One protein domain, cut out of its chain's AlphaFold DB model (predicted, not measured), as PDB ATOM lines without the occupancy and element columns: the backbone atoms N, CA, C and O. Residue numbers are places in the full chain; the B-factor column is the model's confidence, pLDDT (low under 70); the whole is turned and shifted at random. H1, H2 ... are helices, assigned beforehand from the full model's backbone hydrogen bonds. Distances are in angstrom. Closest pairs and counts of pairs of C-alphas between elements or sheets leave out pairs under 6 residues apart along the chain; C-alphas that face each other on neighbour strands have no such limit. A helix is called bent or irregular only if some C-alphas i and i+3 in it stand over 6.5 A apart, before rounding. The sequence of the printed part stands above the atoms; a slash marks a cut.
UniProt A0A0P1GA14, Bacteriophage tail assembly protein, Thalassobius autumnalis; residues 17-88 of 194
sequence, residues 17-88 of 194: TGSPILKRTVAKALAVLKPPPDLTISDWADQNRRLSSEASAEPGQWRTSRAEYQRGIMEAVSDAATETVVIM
ATOM      1  N   THR A  17     -74.857   9.988  13.859       75.56
ATOM      2  CA  THR A  17     -76.128   9.933  13.124       75.56
ATOM      3  C   THR A  17     -77.285   9.861  14.131       75.56
ATOM      4  O   THR A  17     -77.215   9.118  15.104       75.56
ATOM      5  N   GLY A  18     -78.325  10.694  13.971       73.12
ATOM      6  CA  GLY A  18     -79.473  10.733  14.896       73.12
ATOM      7  C   GLY A  18     -80.022  12.130  15.225       73.12
ATOM      8  O   GLY A  18     -79.618  13.132  14.625       73.12
ATOM      9  N   SER A  19     -80.958  12.171  16.185       85.75
ATOM     10  CA  SER A  19     -81.696  13.366  16.637       85.75
ATOM     11  C   SER A  19     -80.767  14.501  17.122       85.75
ATOM     12  O   SER A  19     -79.750  14.220  17.763       85.75
ATOM     13  N   PRO A  20     -81.108  15.788  16.890       83.69
ATOM     14  CA  PRO A  20     -80.319  16.939  17.350       83.69
ATOM     15  C   PRO A  20     -80.032  16.929  18.858       83.69
ATOM     16  O   PRO A  20     -78.965  17.361  19.295       83.69
ATOM     17  N   ILE A  21     -80.969  16.395  19.645       83.56
ATOM     18  CA  ILE A  21     -80.841  16.272  21.100       83.56
ATOM     19  C   ILE A  21     -79.728  15.279  21.446       83.56
ATOM     20  O   ILE A  21     -78.842  15.601  22.232       83.56
ATOM     21  N   LEU A  22     -79.711  14.114  20.790       81.81
ATOM     22  CA  LEU A  22     -78.682  13.094  20.991       81.81
ATOM     23  C   LEU A  22     -77.290  13.630  20.627       81.81
ATOM     24  O   LEU A  22     -76.348  13.461  21.396       81.81
ATOM     25  N   LYS A  23     -77.169  14.356  19.506       82.81
ATOM     26  CA  LYS A  23     -75.904  14.994  19.099       82.81
ATOM     27  C   LYS A  23     -75.386  15.974  20.152       82.81
ATOM     28  O   LYS A  23     -74.201  15.957  20.466       82.81
ATOM     29  N   ARG A  24     -76.263  16.812  20.717       83.44
ATOM     30  CA  ARG A  24     -75.886  17.810  21.730       83.44
ATOM     31  C   ARG A  24     -75.496  17.165  23.059       83.44
ATOM     32  O   ARG A  24     -74.527  17.603  23.675       83.44
ATOM     33  N   THR A  25     -76.226  16.137  23.491       84.56
ATOM     34  CA  THR A  25     -75.928  15.404  24.729       84.56
ATOM     35  C   THR A  25     -74.600  14.663  24.620       84.56
ATOM     36  O   THR A  25     -73.758  14.802  25.502       84.56
ATOM     37  N   VAL A  26     -74.365  13.957  23.509       83.00
ATOM     38  CA  VAL A  26     -73.100  13.246  23.276       83.00
ATOM     39  C   VAL A  26     -71.931  14.223  23.139       83.00
ATOM     40  O   VAL A  26     -70.884  13.980  23.723       83.00
ATOM     41  N   ALA A  27     -72.098  15.366  22.461       81.06
ATOM     42  CA  ALA A  27     -71.049  16.387  22.382       81.06
ATOM     43  C   ALA A  27     -70.680  16.966  23.759       81.06
ATOM     44  O   ALA A  27     -69.502  17.135  24.056       81.06
ATOM     45  N   LYS A  28     -71.672  17.232  24.622       81.69
ATOM     46  CA  LYS A  28     -71.423  17.668  26.006       81.69
ATOM     47  C   LYS A  28     -70.722  16.593  26.833       81.69
ATOM     48  O   LYS A  28     -69.800  16.920  27.567       81.69
ATOM     49  N   ALA A  29     -71.140  15.335  26.708       81.75
ATOM     50  CA  ALA A  29     -70.516  14.222  27.419       81.75
ATOM     51  C   ALA A  29     -69.064  13.993  26.958       81.75
ATOM     52  O   ALA A  29     -68.169  13.860  27.785       81.75
ATOM     53  N   LEU A  30     -68.805  14.029  25.646       80.56
ATOM     54  CA  LEU A  30     -67.458  13.893  25.084       80.56
ATOM     55  C   LEU A  30     -66.546  15.075  25.428       80.56
ATOM     56  O   LEU A  30     -65.341  14.884  25.538       80.56
ATOM     57  N   ALA A  31     -67.091  16.276  25.640       78.44
ATOM     58  CA  ALA A  31     -66.303  17.422  26.091       78.44
ATOM     59  C   ALA A  31     -65.696  17.214  27.492       78.44
ATOM     60  O   ALA A  31     -64.639  17.769  27.770       78.44
ATOM     61  N   VAL A  32     -66.326  16.392  28.343       80.31
ATOM     62  CA  VAL A  32     -65.779  15.994  29.655       80.31
ATOM     63  C   VAL A  32     -64.629  14.993  29.499       80.31
ATOM     64  O   VAL A  32     -63.697  15.004  30.290       80.31
ATOM     65  N   LEU A  33     -64.673  14.158  28.456       78.38
ATOM     66  CA  LEU A  33     -63.635  13.174  28.123       78.38
ATOM     67  C   LEU A  33     -62.512  13.752  27.254       78.38
ATOM     68  O   LEU A  33     -61.685  13.000  26.738       78.38
ATOM     69  N   LYS A  34     -62.494  15.073  27.036       74.19
ATOM     70  CA  LYS A  34     -61.428  15.707  26.267       74.19
ATOM     71  C   LYS A  34     -60.111  15.470  27.018       74.19
ATOM     72  O   LYS A  34     -60.037  15.847  28.188       74.19
ATOM     73  N   PRO A  35     -59.097  14.857  26.379       72.25
ATOM     74  CA  PRO A  35     -57.817  14.656  27.034       72.25
ATOM     75  C   PRO A  35     -57.261  16.014  27.479       72.25
ATOM     76  O   PRO A  35     -57.536  17.031  26.821       72.25
ATOM     77  N   PRO A  36     -56.528  16.046  28.605       69.38
ATOM     78  CA  PRO A  36     -55.858  17.259  29.037       69.38
ATOM     79  C   PRO A  36     -55.010  17.811  27.884       69.38
ATOM     80  O   PRO A  36     -54.534  17.041  27.045       69.38
ATOM     81  N   PRO A  37     -54.896  19.146  27.776       76.31
ATOM     82  CA  PRO A  37     -54.090  19.754  26.732       76.31
ATOM     83  C   PRO A  37     -52.657  19.226  26.822       76.31
ATOM     84  O   PRO A  37     -52.134  19.055  27.922       76.31
ATOM     85  N   ASP A  38     -52.057  18.967  25.663       78.94
ATOM     86  CA  ASP A  38     -50.664  18.545  25.557       78.94
ATOM     87  C   ASP A  38     -49.780  19.756  25.878       78.94
ATOM     88  O   ASP A  38     -49.586  20.639  25.041       78.94
ATOM     89  N   LEU A  39     -49.402  19.870  27.151       86.06
ATOM     90  CA  LEU A  39     -48.601  20.958  27.694       86.06
ATOM     91  C   LEU A  39     -47.346  20.370  28.306       86.06
ATOM     92  O   LEU A  39     -47.401  19.389  29.050       86.06
ATOM     93  N   THR A  40     -46.234  21.042  28.062       88.88
ATOM     94  CA  THR A  40     -44.996  20.751  28.762       88.88
ATOM     95  C   THR A  40     -45.096  21.302  30.183       88.88
ATOM     96  O   THR A  40     -45.936  22.151  30.505       88.88
ATOM     97  N   ILE A  41     -44.226  20.838  31.072       87.44
ATOM     98  CA  ILE A  41     -44.145  21.332  32.447       87.44
ATOM     99  C   ILE A  41     -43.857  22.836  32.460       87.44
ATOM    100  O   ILE A  41     -44.407  23.539  33.309       87.44
ATOM    101  N   SER A  42     -43.046  23.347  31.523       89.69
ATOM    102  CA  SER A  42     -42.736  24.778  31.465       89.69
ATOM    103  C   SER A  42     -43.954  25.604  31.038       89.69
ATOM    104  O   SER A  42     -44.279  26.591  31.702       89.69
ATOM    105  N   ASP A  43     -44.706  25.135  30.037       91.88
ATOM    106  CA  ASP A  43     -45.952  25.764  29.591       91.88
ATOM    107  C   ASP A  43     -47.024  25.744  30.684       91.88
ATOM    108  O   ASP A  43     -47.701  26.746  30.936       91.88
ATOM    109  N   TRP A  44     -47.181  24.605  31.361       93.62
ATOM    110  CA  TRP A  44     -48.118  24.489  32.469       93.62
ATOM    111  C   TRP A  44     -47.719  25.406  33.628       93.62
ATOM    112  O   TRP A  44     -48.587  26.070  34.202       93.62
ATOM    113  N   ALA A  45     -46.426  25.481  33.959       90.31
ATOM    114  CA  ALA A  45     -45.923  26.336  35.024       90.31
ATOM    115  C   ALA A  45     -46.151  27.819  34.704       90.31
ATOM    116  O   ALA A  45     -46.665  28.545  35.555       90.31
ATOM    117  N   ASP A  46     -45.863  28.256  33.477       92.94
ATOM    118  CA  ASP A  46     -46.120  29.629  33.028       92.94
ATOM    119  C   ASP A  46     -47.608  30.001  33.100       92.94
ATOM    120  O   ASP A  46     -47.949  31.139  33.431       92.94
ATOM    121  N   GLN A  47     -48.508  29.040  32.868       92.25
ATOM    122  CA  GLN A  47     -49.956  29.259  32.921       92.25
ATOM    123  C   GLN A  47     -50.544  29.205  34.337       92.25
ATOM    124  O   GLN A  47     -51.476  29.949  34.644       92.25
ATOM    125  N   ASN A  48     -50.034  28.327  35.204       91.50
ATOM    126  CA  ASN A  48     -50.748  27.930  36.422       91.50
ATOM    127  C   ASN A  48     -49.946  28.139  37.709       91.50
ATOM    128  O   ASN A  48     -50.538  28.352  38.769       91.50
ATOM    129  N   ARG A  49     -48.610  28.089  37.653       90.12
ATOM    130  CA  ARG A  49     -47.779  28.121  38.858       90.12
ATOM    131  C   ARG A  49     -47.655  29.543  39.400       90.12
ATOM    132  O   ARG A  49     -47.315  30.481  38.684       90.12
ATOM    133  N   ARG A  50     -47.883  29.695  40.705       90.62
ATOM    134  CA  ARG A  50     -47.696  30.955  41.433       90.62
ATOM    135  C   ARG A  50     -46.722  30.768  42.582       90.62
ATOM    136  O   ARG A  50     -46.779  29.765  43.287       90.62
ATOM    137  N   LEU A  51     -45.837  31.740  42.743       84.56
ATOM    138  CA  LEU A  51     -44.892  31.842  43.840       84.56
ATOM    139  C   LEU A  51     -45.504  32.691  44.953       84.56
ATOM    140  O   LEU A  51     -46.113  33.730  44.682       84.56
ATOM    141  N   SER A  52     -45.353  32.231  46.190       82.62
ATOM    142  CA  SER A  52     -45.829  32.943  47.370       82.62
ATOM    143  C   SER A  52     -44.873  34.074  47.763       82.62
ATOM    144  O   SER A  52     -43.698  34.059  47.392       82.62
ATOM    145  N   SER A  53     -45.382  35.061  48.501       73.56
ATOM    146  CA  SER A  53     -44.604  36.189  49.042       73.56
ATOM    147  C   SER A  53     -43.555  35.764  50.058       73.56
ATOM    148  O   SER A  53     -42.552  36.446  50.216       73.56
ATOM    149  N   GLU A  54     -43.791  34.645  50.732       71.94
ATOM    150  CA  GLU A  54     -42.962  34.153  51.825       71.94
ATOM    151  C   GLU A  54     -41.721  33.415  51.313       71.94
ATOM    152  O   GLU A  54     -40.689  33.451  51.962       71.94
ATOM    153  N   ALA A  55     -41.807  32.758  50.151       54.12
ATOM    154  CA  ALA A  55     -40.768  31.848  49.654       54.12
ATOM    155  C   ALA A  55     -40.100  32.323  48.353       54.12
ATOM    156  O   ALA A  55     -39.363  31.570  47.715       54.12
ATOM    157  N   SER A  56     -40.392  33.543  47.894       69.19
ATOM    158  CA  SER A  56     -39.856  34.053  46.636       69.19
ATOM    159  C   SER A  56     -39.526  35.533  46.696       69.19
ATOM    160  O   SER A  56     -40.348  36.350  47.098       69.19
ATOM    161  N   ALA A  57     -38.344  35.882  46.180       72.44
ATOM    162  CA  ALA A  57     -37.944  37.266  45.946       72.44
ATOM    163  C   ALA A  57     -38.819  37.973  44.889       72.44
ATOM    164  O   ALA A  57     -38.920  39.198  44.888       72.44
ATOM    165  N   GLU A  58     -39.466  37.212  43.996       82.06
ATOM    166  CA  GLU A  58     -40.363  37.724  42.955       82.06
ATOM    167  C   GLU A  58     -41.714  36.999  43.013       82.06
ATOM    168  O   GLU A  58     -42.013  36.148  42.167       82.06
ATOM    169  N   PRO A  59     -42.546  37.312  44.018       87.00
ATOM    170  CA  PRO A  59     -43.816  36.635  44.197       87.00
ATOM    171  C   PRO A  59     -44.802  36.940  43.069       87.00
ATOM    172  O   PRO A  59     -44.758  37.984  42.412       87.00
ATOM    173  N   GLY A  60     -45.747  36.024  42.869       91.12
ATOM    174  CA  GLY A  60     -46.764  36.125  41.829       91.12
ATOM    175  C   GLY A  60     -46.631  35.045  40.763       91.12
ATOM    176  O   GLY A  60     -46.308  33.900  41.058       91.12
ATOM    177  N   GLN A  61     -46.986  35.373  39.522       95.50
ATOM    178  CA  GLN A  61     -47.022  34.384  38.444       95.50
ATOM    179  C   GLN A  61     -45.605  33.915  38.094       95.50
ATOM    180  O   GLN A  61     -44.745  34.749  37.793       95.50
ATOM    181  N   TRP A  62     -45.393  32.595  38.097       90.94
ATOM    182  CA  TRP A  62     -44.159  32.000  37.596       90.94
ATOM    183  C   TRP A  62     -43.931  32.412  36.145       90.94
ATOM    184  O   TRP A  62     -44.869  32.491  35.353       90.94
ATOM    185  N   ARG A  63     -42.670  32.685  35.815       92.19
ATOM    186  CA  ARG A  63     -42.233  32.947  34.448       92.19
ATOM    187  C   ARG A  63     -40.965  32.155  34.201       92.19
ATOM    188  O   ARG A  63     -39.909  32.541  34.694       92.19
ATOM    189  N   THR A  64     -41.043  31.095  33.411       88.62
ATOM    190  CA  THR A  64     -39.908  30.254  33.023       88.62
ATOM    191  C   THR A  64     -38.809  31.100  32.392       88.62
ATOM    192  O   THR A  64     -37.640  30.871  32.662       88.62
ATOM    193  N   SER A  65     -39.162  32.174  31.680       92.12
ATOM    194  CA  SER A  65     -38.191  33.132  31.136       92.12
ATOM    195  C   SER A  65     -37.304  33.817  32.186       92.12
ATOM    196  O   SER A  65     -36.247  34.337  31.841       92.12
ATOM    197  N   ARG A  66     -37.717  33.865  33.463       87.44
ATOM    198  CA  ARG A  66     -36.885  34.364  34.575       87.44
ATOM    199  C   ARG A  66     -35.856  33.330  35.035       87.44
ATOM    200  O   ARG A  66     -34.813  33.717  35.544       87.44
ATOM    201  N   ALA A  67     -36.129  32.047  34.817       80.56
ATOM    202  CA  ALA A  67     -35.254  30.921  35.122       80.56
ATOM    203  C   ALA A  67     -35.045  30.070  33.860       80.56
ATOM    204  O   ALA A  67     -35.266  28.864  33.869       80.56
ATOM    205  N   GLU A  68     -34.654  30.712  32.751       87.88
ATOM    206  CA  GLU A  68     -34.695  30.107  31.407       87.88
ATOM    207  C   GLU A  68     -33.844  28.828  31.300       87.88
ATOM    208  O   GLU A  68     -34.182  27.911  30.555       87.88
ATOM    209  N   TYR A  69     -32.800  28.709  32.123       76.25
ATOM    210  CA  TYR A  69     -31.993  27.493  32.255       76.25
ATOM    211  C   TYR A  69     -32.807  26.259  32.690       76.25
ATOM    212  O   TYR A  69     -32.440  25.135  32.357       76.25
ATOM    213  N   GLN A  70     -33.924  26.444  33.401       81.56
ATOM    214  CA  GLN A  70     -34.813  25.360  33.815       81.56
ATOM    215  C   GLN A  70     -35.719  24.868  32.685       81.56
ATOM    216  O   GLN A  70     -36.225  23.752  32.785       81.56
ATOM    217  N   ARG A  71     -35.911  25.641  31.601       87.75
ATOM    218  CA  ARG A  71     -36.808  25.246  30.504       87.75
ATOM    219  C   ARG A  71     -36.389  23.908  29.919       87.75
ATOM    220  O   ARG A  71     -37.182  22.983  29.924       87.75
ATOM    221  N   GLY A  72     -35.133  23.774  29.495       82.50
ATOM    222  CA  GLY A  72     -34.638  22.532  28.889       82.50
ATOM    223  C   GLY A  72     -34.825  21.303  29.785       82.50
ATOM    224  O   GLY A  72     -35.146  20.228  29.292       82.50
ATOM    225  N   ILE A  73     -34.706  21.482  31.105       83.38
ATOM    226  CA  ILE A  73     -34.953  20.428  32.094       83.38
ATOM    227  C   ILE A  73     -36.442  20.066  32.130       83.38
ATOM    228  O   ILE A  73     -36.795  18.898  32.024       83.38
ATOM    229  N   MET A  74     -37.322  21.064  32.253       86.88
ATOM    230  CA  MET A  74     -38.776  20.867  32.285       86.88
ATOM    231  C   MET A  74     -39.295  20.221  30.993       86.88
ATOM    232  O   MET A  74     -40.169  19.359  31.050       86.88
ATOM    233  N   GLU A  75     -38.738  20.603  29.847       87.50
ATOM    234  CA  GLU A  75     -39.052  20.014  28.542       87.50
ATOM    235  C   GLU A  75     -38.592  18.556  28.457       87.50
ATOM    236  O   GLU A  75     -39.379  17.695  28.078       87.50
ATOM    237  N   ALA A  76     -37.362  18.255  28.892       81.56
ATOM    238  CA  ALA A  76     -36.847  16.887  28.911       81.56
ATOM    239  C   ALA A  76     -37.683  15.959  29.808       81.56
ATOM    240  O   ALA A  76     -37.896  14.805  29.461       81.56
ATOM    241  N   VAL A  77     -38.206  16.462  30.931       80.81
ATOM    242  CA  VAL A  77     -39.113  15.692  31.804       80.81
ATOM    243  C   VAL A  77     -40.504  15.512  31.177       80.81
ATOM    244  O   VAL A  77     -41.193  14.541  31.479       80.81
ATOM    245  N   SER A  78     -40.934  16.435  30.315       83.44
ATOM    246  CA  SER A  78     -42.245  16.364  29.650       83.44
ATOM    247  C   SER A  78     -42.251  15.436  28.437       83.44
ATOM    248  O   SER A  78     -43.315  14.990  28.010       83.44
ATOM    249  N   ASP A  79     -41.081  15.155  27.865       83.38
ATOM    250  CA  ASP A  79     -40.942  14.277  26.714       83.38
ATOM    251  C   ASP A  79     -41.129  12.808  27.115       83.38
ATOM    252  O   ASP A  79     -40.291  12.208  27.785       83.38
ATOM    253  N   ALA A  80     -42.217  12.200  26.639       82.38
ATOM    254  CA  ALA A  80     -42.539  10.800  26.901       82.38
ATOM    255  C   ALA A  80     -41.503   9.802  26.343       82.38
ATOM    256  O   ALA A  80     -41.519   8.637  26.736       82.38
ATOM    257  N   ALA A  81     -40.626  10.226  25.425       82.94
ATOM    258  CA  ALA A  81     -39.519   9.410  24.928       82.94
ATOM    259  C   ALA A  81     -38.275   9.455  25.837       82.94
ATOM    260  O   ALA A  81     -37.356   8.655  25.651       82.94
ATOM    261  N   THR A  82     -38.222  10.374  26.805       76.19
ATOM    262  CA  THR A  82     -37.080  10.539  27.707       76.19
ATOM    263  C   THR A  82     -37.253   9.674  28.957       76.19
ATOM    264  O   THR A  82     -38.094   9.937  29.811       76.19
ATOM    265  N   GLU A  83     -36.420   8.639  29.095       78.88
ATOM    266  CA  GLU A  83     -36.435   7.735  30.259       78.88
ATOM    267  C   GLU A  83     -35.564   8.232  31.428       78.88
ATOM    268  O   GLU A  83     -35.719   7.778  32.561       78.88
ATOM    269  N   THR A  84     -34.600   9.126  31.182       72.38
ATOM    270  CA  THR A  84     -33.654   9.612  32.202       72.38
ATOM    271  C   THR A  84     -33.169  11.023  31.876       72.38
ATOM    272  O   THR A  84     -32.754  11.295  30.752       72.38
ATOM    273  N   VAL A  85     -33.167  11.906  32.882       68.00
ATOM    274  CA  VAL A  85     -32.663  13.287  32.793       68.00
ATOM    275  C   VAL A  85     -31.549  13.475  33.821       68.00
ATOM    276  O   VAL A  85     -31.768  13.277  35.014       68.00
ATOM    277  N   VAL A  86     -30.358  13.874  33.368       69.31
ATOM    278  CA  VAL A  86     -29.211  14.200  34.233       69.31
ATOM    279  C   VAL A  86     -28.944  15.697  34.147       69.31
ATOM    280  O   VAL A  86     -28.864  16.254  33.053       69.31
ATOM    281  N   ILE A  87     -28.824  16.353  35.301       64.56
ATOM    282  CA  ILE A  87     -28.702  17.809  35.405       64.56
ATOM    283  C   ILE A  87     -27.439  18.132  36.195       64.56
ATOM    284  O   ILE A  87     -27.298  17.713  37.340       64.56
ATOM    285  N   MET A  88     -26.556  18.929  35.604       60.34
ATOM    286  CA  MET A  88     -25.478  19.590  36.332       60.34
ATOM    287  C   MET A  88     -25.968  20.987  36.718       60.34
ATOM    288  O   MET A  88     -26.381  21.755  35.848       60.34
TER     289      MET A  88
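Overview. This is residues 17 to 88 of the 194 residues of the protein "Bacteriophage tail assembly protein" of Thalassobius autumnalis (UniProt A0A0P1GA14). A single helical arm, H1, sticks out from a small, loose head in which H2 packs on H4 nearly at a right angle and the short H3 is near both. Residues 17 to 37, which hold H1, stand free of the head, and the long loop of residues 49 to 63 folds back on itself between H2 and H3. The printed part has 72 residues with four named helices, in the order H1, H2, H3, H4, and no named strand; the class is all helix, though the helices hold 35 of the 72 residues, under half. The whole is extended, with a radius of gyration of the C-alphas of 19.2 A, and its flat outline spans 58 by 34 by 16 A, the arm making much of the length.

Arrangement. H1, residues 20 to 32, touches no helix. A short link of 8 residues joins it to H2, residues 41 to 48, and the two are apart. H2 only just touches H3, residues 64 to 67, with 3 pairs of C-alphas within 8 A; the closest are those of Asp 46 and Thr 64, 6.2 A apart. H2 also touches H4, residues 69 to 78, the closest C-alphas being those of Ile 41 and Met 74, 5.4 A apart, and their lines are about perpendicular at 77 degrees. H3 and H4 are close but not clearly touching, their closest C-alphas being those of Thr 64 and Arg 71, 6.4 A apart. H1 is apart from H3 and from H4. In the link from H2 to H3, residues 50 to 51 pair antiparallel with residues 60 to 61. Every O i to N i+4 pair is within hydrogen-bond range in H2, against 8 of 9 in H1 and 5 of 6 in H4; H3 is too short for such a pair.

Along the chain. H1 begins at C-alpha 20 (-80.319, 16.939, 17.350) and is 19.1 A from first to last C-alpha. H2, from Ile 41 to Asn 48, is 10.1 A long and begins at C-alpha 41 (-44.145, 21.332, 32.447). H3, from Thr 64 to Ala 67, is 5.1 A long. H4, from Tyr 69 to Ser 78, is 15.4 A long, ends at C-alpha 78 (-42.245, 16.364, 29.650), and is irregular, but only just: C-alphas 69 and 72 are 6.6 A apart.

Size, cuts and confidence. The two C-alphas farthest apart are those of Ser 19 and Met 88, at 59.9 A. Without residues 17 to 37 the body has 51 residues and spans 36 by 27 by 16 A. The printed part has no cut. The link from H2 to H3 is long, with 15 residues, and that from H3 to H4 is tight. The mean pLDDT of the printed part is 81.8; residue 36, residues 55 to 56 and residues 85 to 88 are under 70.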